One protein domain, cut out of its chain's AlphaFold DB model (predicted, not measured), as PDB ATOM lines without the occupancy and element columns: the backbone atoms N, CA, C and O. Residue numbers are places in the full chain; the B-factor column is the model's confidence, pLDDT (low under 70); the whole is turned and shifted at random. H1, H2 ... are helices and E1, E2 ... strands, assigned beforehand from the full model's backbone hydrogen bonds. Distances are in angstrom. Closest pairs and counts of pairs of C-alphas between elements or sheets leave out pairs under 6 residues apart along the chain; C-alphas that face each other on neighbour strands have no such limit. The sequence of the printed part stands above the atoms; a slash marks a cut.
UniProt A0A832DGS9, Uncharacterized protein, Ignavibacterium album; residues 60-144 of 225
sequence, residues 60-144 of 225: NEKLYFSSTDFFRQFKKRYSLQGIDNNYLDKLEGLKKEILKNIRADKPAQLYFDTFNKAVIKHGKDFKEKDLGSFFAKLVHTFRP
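Overview. This is residues 60 to 144 of the 225 residues of an uncharacterized protein of Ignavibacterium album (UniProt A0A832DGS9). Six short helices are gathered round a shared middle, and a two-stranded hairpin, E1 and E2, makes one end of the longest axis. H4, H5 and H6 form one side of the cluster, with H2 packed on H3 on another, and H1 lies at the end away from the hairpin. The printed part has 85 residues with six named helices and two named strands, in the order H1 H2 H3 H4 H5 E1 E2 H6; the antiparallel sheet has the order E1, E2, and the class is mostly helix. The whole is compact, with a radius of gyration of the C-alphas of 12.3 A and spans of 36 by 25 by 21 A.

Arrangement. E1, residues 118 to 122, and E2, residues 125 to 129, are antiparallel neighbours in a hairpin, with 142 degrees between their directions. N 120 and O 127 are 2.9 A apart and N 122 and O 125 2.8 A, both within hydrogen-bond range. H3, residues 85 to 93, comes nearest E1 at the C-alphas of Tyr 87 and Ile 120, 6.4 A apart. H2, residues 70 to 77, touches H3, closest at the C-alphas of Phe 71 and Leu 88, 5.9 A, at a steep tilt of 47 degrees, opposite ways. H6, residues 132 to 142, touches H5, residues 107 to 115, closest at the C-alphas of Gly 132 and Phe 115, 6.4 A, at a steep tilt of 51 degrees, opposite ways. H4, residues 95 to 103, forms a helical hairpin with H5 at a shallow tilt of 26 degrees; the closest C-alphas are those of Asn 101 and Leu 110, 6.2 A. H4 and H6 only just touch, with 3 pairs of C-alphas within 8 A, and only at their ends. H1, residues 61 to 66, only just touches H4, also with 3 pairs, closest at the C-alphas of Phe 65 and Lys 95, 7.1 A. H3 and H6 are apart. Every O i to N i+4 pair is within hydrogen-bond range in H1, H2, H3, H4 and H5, and 6 of 7 are in H6.

Along the chain. H1 begins at C-alpha 61, (166.382, 192.992, 297.937). From first to last C-alpha H6 measures 15.9 A, E2 12.8 A, H3 12.7 A and H4 12.1 A. E1 begins at C-alpha 118, (154.383, 182.548, 280.106), and H6 ends at C-alpha 142, (161.619, 197.728, 293.059).

Size, cuts and confidence. The two C-alphas farthest apart are those of Lys 124 and Pro 144, 37.9 A. The printed part has no cut and no long link. Its mean pLDDT is 95.3, and no printed residue is under 70.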
ATOM      1  N   ASN A  60     163.090 195.874 298.870       97.56
ATOM      2  CA  ASN A  60     163.748 195.025 299.860       97.56
ATOM      3  C   ASN A  60     164.440 193.817 299.211       97.56
ATOM      4  O   ASN A  60     163.950 192.683 299.256       97.56
ATOM      5  N   GLU A  61     165.617 194.047 298.621       97.50
ATOM      6  CA  GLU A  61     166.382 192.992 297.937       97.50
ATOM      7  C   GLU A  61     166.786 191.843 298.868       97.50
ATOM      8  O   GLU A  61     166.787 190.678 298.469       97.50
ATOM      9  N   LYS A  62     167.100 192.150 300.134       97.81
ATOM     10  CA  LYS A  62     167.483 191.131 301.118       97.81
ATOM     11  C   LYS A  62     166.350 190.134 301.329       97.81
ATOM     12  O   LYS A  62     166.585 188.927 301.286       97.81
ATOM     13  N   LEU A  63     165.125 190.620 301.539       97.44
ATOM     14  CA  LEU A  63     163.946 189.764 301.660       97.44
ATOM     15  C   LEU A  63     163.689 188.994 300.361       97.44
ATOM     16  O   LEU A  63     163.448 187.789 300.399       97.44
ATOM     17  N   TYR A  64     163.792 189.673 299.217       98.25
ATOM     18  CA  TYR A  64     163.591 189.068 297.905       98.25
ATOM     19  C   TYR A  64     164.510 187.862 297.665       98.25
ATOM     20  O   TYR A  64     164.026 186.794 297.286       98.25
ATOM     21  N   PHE A  65     165.812 188.001 297.931       98.12
ATOM     22  CA  PHE A  65     166.794 186.935 297.713       98.12
ATOM     23  C   PHE A  65     166.790 185.848 298.790       98.12
ATOM     24  O   PHE A  65     167.080 184.699 298.472       98.12
ATOM     25  N   SER A  66     166.483 186.189 300.045       97.19
ATOM     26  CA  SER A  66     166.481 185.211 301.145       97.19
ATOM     27  C   SER A  66     165.201 184.378 301.230       97.19
ATOM     28  O   SER A  66     165.237 183.267 301.754       97.19
ATOM     29  N   SER A  67     164.076 184.880 300.716       96.69
ATOM     30  CA  SER A  67     162.828 184.116 300.659       96.69
ATOM     31  C   SER A  67     162.920 182.986 299.628       96.69
ATOM     32  O   SER A  67     163.400 183.183 298.513       96.69
ATOM     33  N   THR A  68     162.402 181.810 299.975       95.69
ATOM     34  CA  THR A  68     162.285 180.649 299.075       95.69
ATOM     35  C   THR A  68     160.905 180.535 298.414       95.69
ATOM     36  O   THR A  68     160.650 179.584 297.683       95.69
ATOM     37  N   ASP A  69     159.983 181.453 298.718       96.75
ATOM     38  CA  ASP A  69     158.579 181.416 298.286       96.75
ATOM     39  C   ASP A  69     158.024 182.801 297.900       96.75
ATOM     40  O   ASP A  69     156.804 183.008 297.865       96.75
ATOM     41  N   PHE A  70     158.919 183.748 297.600       98.31
ATOM     42  CA  PHE A  70     158.604 185.152 297.349       98.31
ATOM     43  C   PHE A  70     157.480 185.309 296.327       98.31
ATOM     44  O   PHE A  70     156.494 185.979 296.606       98.31
ATOM     45  N   PHE A  71     157.574 184.672 295.158       98.31
ATOM     46  CA  PHE A  71     156.605 184.834 294.076       98.31
ATOM     47  C   PHE A  71     155.252 184.200 294.390       98.31
ATOM     48  O   PHE A  71     154.225 184.691 293.916       98.31
ATOM     49  N   ARG A  72     155.210 183.152 295.221       97.56
ATOM     50  CA  ARG A  72     153.948 182.572 295.706       97.56
ATOM     51  C   ARG A  72     153.257 183.522 296.683       97.56
ATOM     52  O   ARG A  72     152.057 183.769 296.533       97.56
ATOM     53  N   GLN A  73     154.003 184.109 297.622       97.12
ATOM     54  CA  GLN A  73     153.476 185.140 298.525       97.12
ATOM     55  C   GLN A  73     153.056 186.391 297.753       97.12
ATOM     56  O   GLN A  73     151.955 186.896 297.961       97.12
ATOM     57  N   PHE A  74     153.873 186.822 296.793       97.81
ATOM     58  CA  PHE A  74     153.607 187.953 295.914       97.81
ATOM     59  C   PHE A  74     152.314 187.759 295.132       97.81
ATOM     60  O   PHE A  74     151.407 188.588 295.211       97.81
ATOM     61  N   LYS A  75     152.165 186.609 294.464       97.00
ATOM     62  CA  LYS A  75     150.931 186.230 293.772       97.00
ATOM     63  C   LYS A  75     149.724 186.292 294.701       97.00
ATOM     64  O   LYS A  75     148.694 186.841 294.320       97.00
ATOM     65  N   LYS A  76     149.835 185.706 295.898       96.12
ATOM     66  CA  LYS A  76     148.740 185.627 296.870       96.12
ATOM     67  C   LYS A  76     148.325 187.011 297.366       96.12
ATOM     68  O   LYS A  76     147.141 187.318 297.354       96.12
ATOM     69  N   ARG A  77     149.285 187.834 297.786       96.06
ATOM     70  CA  ARG A  77     149.042 189.153 298.389       96.06
ATOM     71  C   ARG A  77     148.487 190.161 297.388       96.06
ATOM     72  O   ARG A  77     147.602 190.922 297.746       96.06
ATOM     73  N   TYR A  78     148.935 190.109 296.135       95.06
ATOM     74  CA  TYR A  78     148.391 190.927 295.046       95.06
ATOM     75  C   TYR A  78     147.165 190.311 294.348       95.06
ATOM     76  O   TYR A  78     146.726 190.834 293.318       95.06
ATOM     77  N   SER A  79     146.640 189.186 294.852       92.88
ATOM     78  CA  SER A  79     145.503 188.456 294.272       92.88
ATOM     79  C   SER A  79     145.669 188.142 292.776       92.88
ATOM     80  O   SER A  79     144.711 188.172 292.003       92.88
ATOM     81  N   LEU A  80     146.896 187.836 292.346       93.81
ATOM     82  CA  LEU A  80     147.240 187.609 290.944       93.81
ATOM     83  C   LEU A  80     146.739 186.240 290.470       93.81
ATOM     84  O   LEU A  80     146.968 185.199 291.103       93.81
ATOM     85  N   GLN A  81     146.053 186.250 289.327       88.56
ATOM     86  CA  GLN A  81     145.296 185.104 288.827       88.56
ATOM     87  C   GLN A  81     145.942 184.412 287.628       88.56
ATOM     88  O   GLN A  81     146.553 185.032 286.759       88.56
ATOM     89  N   GLY A  82     145.712 183.097 287.561       85.06
ATOM     90  CA  GLY A  82     146.105 182.191 286.482       85.06
ATOM     91  C   GLY A  82     147.600 182.183 286.183       85.06
ATOM     92  O   GLY A  82     147.988 182.416 285.047       85.06
ATOM     93  N   ILE A  83     148.400 181.945 287.213       90.88
ATOM     94  CA  ILE A  83     149.797 181.516 287.124       90.88
ATOM     95  C   ILE A  83     149.860 180.249 287.965       90.88
ATOM     96  O   ILE A  83     149.321 180.246 289.077       90.88
ATOM     97  N   ASP A  84     150.443 179.180 287.436       91.81
ATOM     98  CA  ASP A  84     150.596 177.930 288.175       91.81
ATOM     99  C   ASP A  84     151.886 177.908 289.008       91.81
ATOM    100  O   ASP A  84     152.794 178.716 288.813       91.81
ATOM    101  N   ASN A  85     151.962 176.965 289.947       92.56
ATOM    102  CA  ASN A  85     153.091 176.866 290.868       92.56
ATOM    103  C   ASN A  85     154.415 176.519 290.176       92.56
ATOM    104  O   ASN A  85     155.445 177.002 290.627       92.56
ATOM    105  N   ASN A  86     154.408 175.765 289.071       93.50
ATOM    106  CA  ASN A  86     155.641 175.437 288.353       93.50
ATOM    107  C   ASN A  86     156.240 176.698 287.725       93.50
ATOM    108  O   ASN A  86     157.455 176.888 287.746       93.50
ATOM    109  N   TYR A  87     155.393 177.587 287.195       95.62
ATOM    110  CA  TYR A  87     155.866 178.867 286.677       95.62
ATOM    111  C   TYR A  87     156.416 179.765 287.789       95.62
ATOM    112  O   TYR A  87     157.439 180.414 287.600       95.62
ATOM    113  N   LEU A  88     155.780 179.783 288.965       97.06
ATOM    114  CA  LEU A  88     156.299 180.524 290.122       97.06
ATOM    115  C   LEU A  88     157.660 179.981 290.569       97.06
ATOM    116  O   LEU A  88     158.561 180.772 290.826       97.06
ATOM    117  N   ASP A  89     157.841 178.662 290.575       96.75
ATOM    118  CA  ASP A  89     159.113 178.023 290.935       96.75
ATOM    119  C   ASP A  89     160.213 178.338 289.911       96.75
ATOM    120  O   ASP A  89     161.359 178.597 290.282       96.75
ATOM    121  N   LYS A  90     159.861 178.426 288.620       96.38
ATOM    122  CA  LYS A  90     160.762 178.964 287.589       96.38
ATOM    123  C   LYS A  90     161.179 180.401 287.920       96.38
ATOM    124  O   LYS A  90     162.359 180.721 287.803       96.38
ATOM    125  N   LEU A  91     160.244 181.266 288.325       97.62
ATOM    126  CA  LEU A  91     160.569 182.648 288.689       97.62
ATOM    127  C   LEU A  91     161.519 182.707 289.894       97.62
ATOM    128  O   LEU A  91     162.458 183.502 289.861       97.62
ATOM    129  N   GLU A  92     161.343 181.851 290.912       98.06
ATOM    130  CA  GLU A  92     162.265 181.754 292.061       98.06
ATOM    131  C   GLU A  92     163.714 181.508 291.600       98.06
ATOM    132  O   GLU A  92     164.638 182.172 292.074       98.06
ATOM    133  N   GLY A  93     163.914 180.630 290.610       97.50
ATOM    134  CA  GLY A  93     165.227 180.373 290.006       97.50
ATOM    135  C   GLY A  93     165.800 181.539 289.188       97.50
ATOM    136  O   GLY A  93     167.011 181.616 288.992       97.50
ATOM    137  N   LEU A  94     164.957 182.476 288.740       97.50
ATOM    138  CA  LEU A  94     165.336 183.617 287.896       97.50
ATOM    139  C   LEU A  94     165.490 184.935 288.665       97.50
ATOM    140  O   LEU A  94     165.781 185.965 288.054       97.50
ATOM    141  N   LYS A  95     165.348 184.938 289.996       98.00
ATOM    142  CA  LYS A  95     165.355 186.162 290.819       98.00
ATOM    143  C   LYS A  95     166.479 187.140 290.497       98.00
ATOM    144  O   LYS A  95     166.247 188.332 290.320       98.00
ATOM    145  N   LYS A  96     167.710 186.631 290.407       97.88
ATOM    146  CA  LYS A  96     168.896 187.455 290.139       97.88
ATOM    147  C   LYS A  96     168.810 188.152 288.783       97.88
ATOM    148  O   LYS A  96     169.162 189.322 288.680       97.88
ATOM    149  N   GLU A  97     168.353 187.445 287.757       98.00
ATOM    150  CA  GLU A  97     168.205 187.992 286.409       98.00
ATOM    151  C   GLU A  97     167.051 188.994 286.330       98.00
ATOM    152  O   GLU A  97     167.221 190.087 285.789       98.00
ATOM    153  N   ILE A  98     165.911 188.659 286.938       98.44
ATOM    154  CA  ILE A  98     164.740 189.533 287.021       98.44
ATOM    155  C   ILE A  98     165.129 190.868 287.659       98.44
ATOM    156  O   ILE A  98     164.947 191.918 287.044       98.44
ATOM    157  N   LEU A  99     165.718 190.838 288.858       98.25
ATOM    158  CA  LEU A  99     166.088 192.062 289.560       98.25
ATOM    159  C   LEU A  99     167.174 192.840 288.812       98.25
ATOM    160  O   LEU A  99     167.071 194.059 288.693       98.25
ATOM    161  N   LYS A 100     168.163 192.151 288.224       97.94
ATOM    162  CA  LYS A 100     169.176 192.785 287.369       97.94
ATOM    163  C   LYS A 100     168.533 193.564 286.220       97.94
ATOM    164  O   LYS A 100     168.941 194.694 285.970       97.94
ATOM    165  N   ASN A 101     167.537 192.997 285.539       98.19
ATOM    166  CA  ASN A 101     166.846 193.684 284.446       98.19
ATOM    167  C   ASN A 101     166.021 194.880 284.938       98.19
ATOM    168  O   ASN A 101     166.004 195.908 284.265       98.19
ATOM    169  N   ILE A 102     165.391 194.794 286.114       98.00
ATOM    170  CA  ILE A 102     164.668 195.935 286.700       98.00
ATOM    171  C   ILE A 102     165.638 197.081 287.027       98.00
ATOM    172  O   ILE A 102     165.398 198.225 286.630       98.00
ATOM    173  N   ARG A 103     166.753 196.772 287.702       97.00
ATOM    174  CA  ARG A 103     167.779 197.751 288.104       97.00
ATOM    175  C   ARG A 103     168.522 198.367 286.926       97.00
ATOM    176  O   ARG A 103     168.850 199.543 286.972       97.00
ATOM    177  N   ALA A 104     168.760 197.592 285.872       97.44
ATOM    178  CA  ALA A 104     169.422 198.066 284.659       97.44
ATOM    179  C   ALA A 104     168.490 198.831 283.704       97.44
ATOM    180  O   ALA A 104     168.883 199.075 282.565       97.44
ATOM    181  N   ASP A 105     167.268 199.159 284.133       95.50
ATOM    182  CA  ASP A 105     166.261 199.831 283.314       95.50
ATOM    183  C   ASP A 105     165.933 199.082 282.010       95.50
ATOM    184  O   ASP A 105     165.835 199.650 280.925       95.50
ATOM    185  N   LYS A 106     165.753 197.758 282.117       97.25
ATOM    186  CA  LYS A 106     165.375 196.873 281.000       97.25
ATOM    187  C   LYS A 106     164.004 196.202 281.185       97.25
ATOM    188  O   LYS A 106     163.881 194.994 280.957       97.25
ATOM    189  N   PRO A 107     162.941 196.945 281.551       95.75
ATOM    190  CA  PRO A 107     161.602 196.380 281.740       95.75
ATOM    191  C   PRO A 107     161.036 195.736 280.466       95.75
ATOM    192  O   PRO A 107     160.322 194.742 280.556       95.75
ATOM    193  N   ALA A 108     161.378 196.251 279.279       96.94
ATOM    194  CA  ALA A 108     160.942 195.672 278.008       96.94
ATOM    195  C   ALA A 108     161.483 194.258 277.797       96.94
ATOM    196  O   ALA A 108     160.715 193.335 277.535       96.94
ATOM    197  N   GLN A 109     162.795 194.093 277.972       96.88
ATOM    198  CA  GLN A 109     163.447 192.794 277.868       96.88
ATOM    199  C   GLN A 109     162.850 191.813 278.881       96.88
ATOM    200  O   GLN A 109     162.398 190.737 278.510       96.88
ATOM    201  N   LEU A 110     162.738 192.232 280.146       97.56
ATOM    202  CA  LEU A 110     162.132 191.414 281.193       97.56
ATOM    203  C   LEU A 110     160.707 190.962 280.837       97.56
ATOM    204  O   LEU A 110     160.363 189.795 281.016       97.56
ATOM    205  N   TYR A 111     159.874 191.875 280.338       97.94
ATOM    206  CA  TYR A 111     158.499 191.558 279.976       97.94
ATOM    207  C   TYR A 111     158.427 190.524 278.850       97.94
ATOM    208  O   TYR A 111     157.727 189.522 279.000       97.94
ATOM    209  N   PHE A 112     159.147 190.734 277.747       96.44
ATOM    210  CA  PHE A 112     159.067 189.831 276.599       96.44
ATOM    211  C   PHE A 112     159.720 188.473 276.871       96.44
ATOM    212  O   PHE A 112     159.149 187.456 276.480       96.44
ATOM    213  N   ASP A 113     160.825 188.440 277.616       95.19
ATOM    214  CA  ASP A 113     161.547 187.199 277.913       95.19
ATOM    215  C   ASP A 113     160.840 186.362 278.997       95.19
ATOM    216  O   ASP A 113     160.928 185.132 279.000       95.19
ATOM    217  N   THR A 114     160.135 187.009 279.938       95.75
ATOM    218  CA  THR A 114     159.648 186.341 281.164       95.75
ATOM    219  C   THR A 114     158.136 186.407 281.388       95.75
ATOM    220  O   THR A 114     157.603 185.540 282.077       95.75
ATOM    221  N   PHE A 115     157.400 187.386 280.854       96.00
ATOM    222  CA  PHE A 115     156.002 187.612 281.260       96.00
ATOM    223  C   PHE A 115     154.981 187.662 280.113       96.00
ATOM    224  O   PHE A 115     153.820 187.353 280.359       96.00
ATOM    225  N   ASN A 116     155.365 187.993 278.877       94.25
ATOM    226  CA  ASN A 116     154.425 188.149 277.755       94.25
ATOM    227  C   ASN A 116     153.815 186.820 277.272       94.25
ATOM    228  O   ASN A 116     152.639 186.776 276.921       94.25
ATOM    229  N   LYS A 117     154.612 185.744 277.266       91.56
ATOM    230  CA  LYS A 117     154.218 184.401 276.800       91.56
ATOM    231  C   LYS A 117     154.585 183.332 277.820       91.56
ATOM    232  O   LYS A 117     155.273 182.358 277.523       91.56
ATOM    233  N   ALA A 118     154.160 183.534 279.062       91.81
ATOM    234  CA  ALA A 118     154.383 182.548 280.106       91.81
ATOM    235  C   ALA A 118     153.614 181.263 279.772       91.81
ATOM    236  O   ALA A 118     152.385 181.273 279.698       91.81
ATOM    237  N   VAL A 119     154.333 180.160 279.567       91.69
ATOM    238  CA  VAL A 119     153.727 178.841 279.365       91.69
ATOM    239  C   VAL A 119     153.313 178.292 280.724       91.69
ATOM    240  O   VAL A 119     154.167 177.971 281.551       91.69
ATOM    241  N   ILE A 120     152.004 178.203 280.950       90.12
ATOM    242  CA  ILE A 120     151.414 177.774 282.219       90.12
ATOM    243  C   ILE A 120     150.577 176.508 282.050       90.12
ATOM    244  O   ILE A 120     149.958 176.280 281.007       90.12
ATOM    245  N   LYS A 121     150.518 175.690 283.098       88.19
ATOM    246  CA  LYS A 121     149.676 174.495 283.155       88.19
ATOM    247  C   LYS A 121     148.206 174.885 283.328       88.19
ATOM    248  O   LYS A 121     147.843 175.621 284.244       88.19
ATOM    249  N   HIS A 122     147.341 174.333 282.484       83.12
ATOM    250  CA  HIS A 122     145.895 174.521 282.522       83.12
ATOM    251  C   HIS A 122     145.184 173.170 282.376       83.12
ATOM    252  O   HIS A 122     145.009 172.649 281.275       83.12
ATOM    253  N   GLY A 123     144.784 172.576 283.503       82.94
ATOM    254  CA  GLY A 123     144.253 171.212 283.518       82.94
ATOM    255  C   GLY A 123     145.335 170.194 283.142       82.94
ATOM    256  O   GLY A 123     146.338 170.072 283.849       82.94
ATOM    257  N   LYS A 124     145.118 169.461 282.044       84.31
ATOM    258  CA  LYS A 124     146.091 168.507 281.482       84.31
ATOM    259  C   LYS A 124     147.008 169.124 280.416       84.31
ATOM    260  O   LYS A 124     148.001 168.493 280.073       84.31
ATOM    261  N   ASP A 125     146.716 170.347 279.968       89.12
ATOM    262  CA  ASP A 125     147.421 171.012 278.868       89.12
ATOM    263  C   ASP A 125     148.301 172.171 279.354       89.12
ATOM    264  O   ASP A 125     148.282 172.555 280.530       89.12
ATOM    265  N   PHE A 126     149.044 172.765 278.420       89.19
ATOM    266  CA  PHE A 126     149.781 174.010 278.607       89.19
ATOM    267  C   PHE A 126     149.215 175.104 277.703       89.19
ATOM    268  O   PHE A 126     148.809 174.838 276.572       89.19
ATOM    269  N   LYS A 127     149.184 176.342 278.200       92.75
ATOM    270  CA  LYS A 127     148.754 177.519 277.436       92.75
ATOM    271  C   LYS A 127     149.718 178.671 277.660       92.75
ATOM    272  O   LYS A 127     150.213 178.855 278.769       92.75
ATOM    273  N   GLU A 128     149.950 179.458 276.617       93.50
ATOM    274  CA  GLU A 128     150.624 180.745 276.760       93.50
ATOM    275  C   GLU A 128     149.686 181.755 277.417       93.50
ATOM    276  O   GLU A 128     148.488 181.816 277.116       93.50
ATOM    277  N   LYS A 129     150.241 182.563 278.317       92.00
ATOM    278  CA  LYS A 129     149.518 183.641 278.967       92.00
ATOM    279  C   LYS A 129     150.390 184.876 279.149       92.00
ATOM    280  O   LYS A 129     151.546 184.782 279.553       92.00
ATOM    281  N   ASP A 130     149.772 186.031 278.933       93.44
ATOM    282  CA  ASP A 130     150.331 187.328 279.293       93.44
ATOM    283  C   ASP A 130     150.152 187.591 280.797       93.44
ATOM    284  O   ASP A 130     149.035 187.629 281.326       93.44
ATOM    285  N   LEU A 131     151.275 187.755 281.495       95.31
ATOM    286  CA  LEU A 131     151.365 188.040 282.924       95.31
ATOM    287  C   LEU A 131     151.642 189.524 283.208       95.31
ATOM    288  O   LEU A 131     152.244 189.857 284.229       95.31
ATOM    289  N   GLY A 132     151.176 190.426 282.341       95.81
ATOM    290  CA  GLY A 132     151.399 191.871 282.429       95.81
ATOM    291  C   GLY A 132     151.139 192.499 283.801       95.81
ATOM    292  O   GLY A 132     151.986 193.249 284.277       95.81
ATOM    293  N   SER A 133     150.040 192.165 284.493       96.00
ATOM    294  CA  SER A 133     149.796 192.730 285.837       96.00
ATOM    295  C   SER A 133     150.799 192.223 286.876       96.00
ATOM    296  O   SER A 133     151.202 192.980 287.755       96.00
ATOM    297  N   PHE A 134     151.251 190.969 286.764       97.25
ATOM    298  CA  PHE A 134     152.306 190.447 287.637       97.25
ATOM    299  C   PHE A 134     153.608 191.208 287.409       97.25
ATOM    300  O   PHE A 134     154.225 191.674 288.363       97.25
ATOM    301  N   PHE A 135     153.984 191.367 286.140       97.94
ATOM    302  CA  PHE A 135     155.148 192.137 285.727       97.94
ATOM    303  C   PHE A 135     155.096 193.578 286.252       97.94
ATOM    304  O   PHE A 135     156.030 193.999 286.926       97.94
ATOM    305  N   ALA A 136     154.003 194.309 286.015       98.00
ATOM    306  CA  ALA A 136     153.882 195.711 286.414       98.00
ATOM    307  C   ALA A 136     154.013 195.892 287.932       98.00
ATOM    308  O   ALA A 136     154.796 196.719 288.394       98.00
ATOM    309  N   LYS A 137     153.320 195.059 288.720       97.94
ATOM    310  CA  LYS A 137     153.407 195.086 290.189       97.94
ATOM    311  C   LYS A 137     154.808 194.740 290.688       97.94
ATOM    312  O   LYS A 137     155.290 195.366 291.630       97.94
ATOM    313  N   LEU A 138     155.475 193.770 290.062       98.31
ATOM    314  CA  LEU A 138     156.837 193.383 290.426       98.31
ATOM    315  C   LEU A 138     157.842 194.498 290.122       98.31
ATOM    316  O   LEU A 138     158.654 194.832 290.977       98.31
ATOM    317  N   VAL A 139     157.767 195.095 288.932       98.38
ATOM    318  CA  VAL A 139     158.627 196.220 288.545       98.38
ATOM    319  C   VAL A 139     158.405 197.408 289.481       98.38
ATOM    320  O   VAL A 139     159.375 197.932 290.023       98.38
ATOM    321  N   HIS A 140     157.148 197.772 289.750       98.31
ATOM    322  CA  HIS A 140     156.804 198.830 290.703       98.31
ATOM    323  C   HIS A 140     157.360 198.561 292.110       98.31
ATOM    324  O   HIS A 140     157.801 199.488 292.773       98.31
ATOM    325  N   THR A 141     157.404 197.305 292.567       98.06
ATOM    326  CA  THR A 141     157.934 196.958 293.904       98.06
ATOM    327  C   THR A 141     159.401 197.370 294.083       98.06
ATOM    328  O   THR A 141     159.804 197.713 295.191       98.06
ATOM    329  N   PHE A 142     160.197 197.363 293.013       98.31
ATOM    330  CA  PHE A 142     161.619 197.728 293.059       98.31
ATOM    331  C   PHE A 142     161.925 199.090 292.427       98.31
ATOM    332  O   PHE A 142     163.042 199.583 292.554       98.31
ATOM    333  N   ARG A 143     160.968 199.688 291.711       97.62
ATOM    334  CA  ARG A 143     161.078 201.018 291.091       97.62
ATOM    335  C   ARG A 143     159.757 201.794 291.213       97.62
ATOM    336  O   ARG A 143     159.122 202.098 290.196       97.62
ATOM    337  N   PRO A 144     159.301 202.059 292.451       97.06
ATOM    338  CA  PRO A 144     157.985 202.644 292.730       97.06
ATOM    339  C   PRO A 144     157.870 204.119 292.331       97.06
ATOM    340  O   PRO A 144     156.775 204.669 292.309       97.06
TER     341      PRO A 144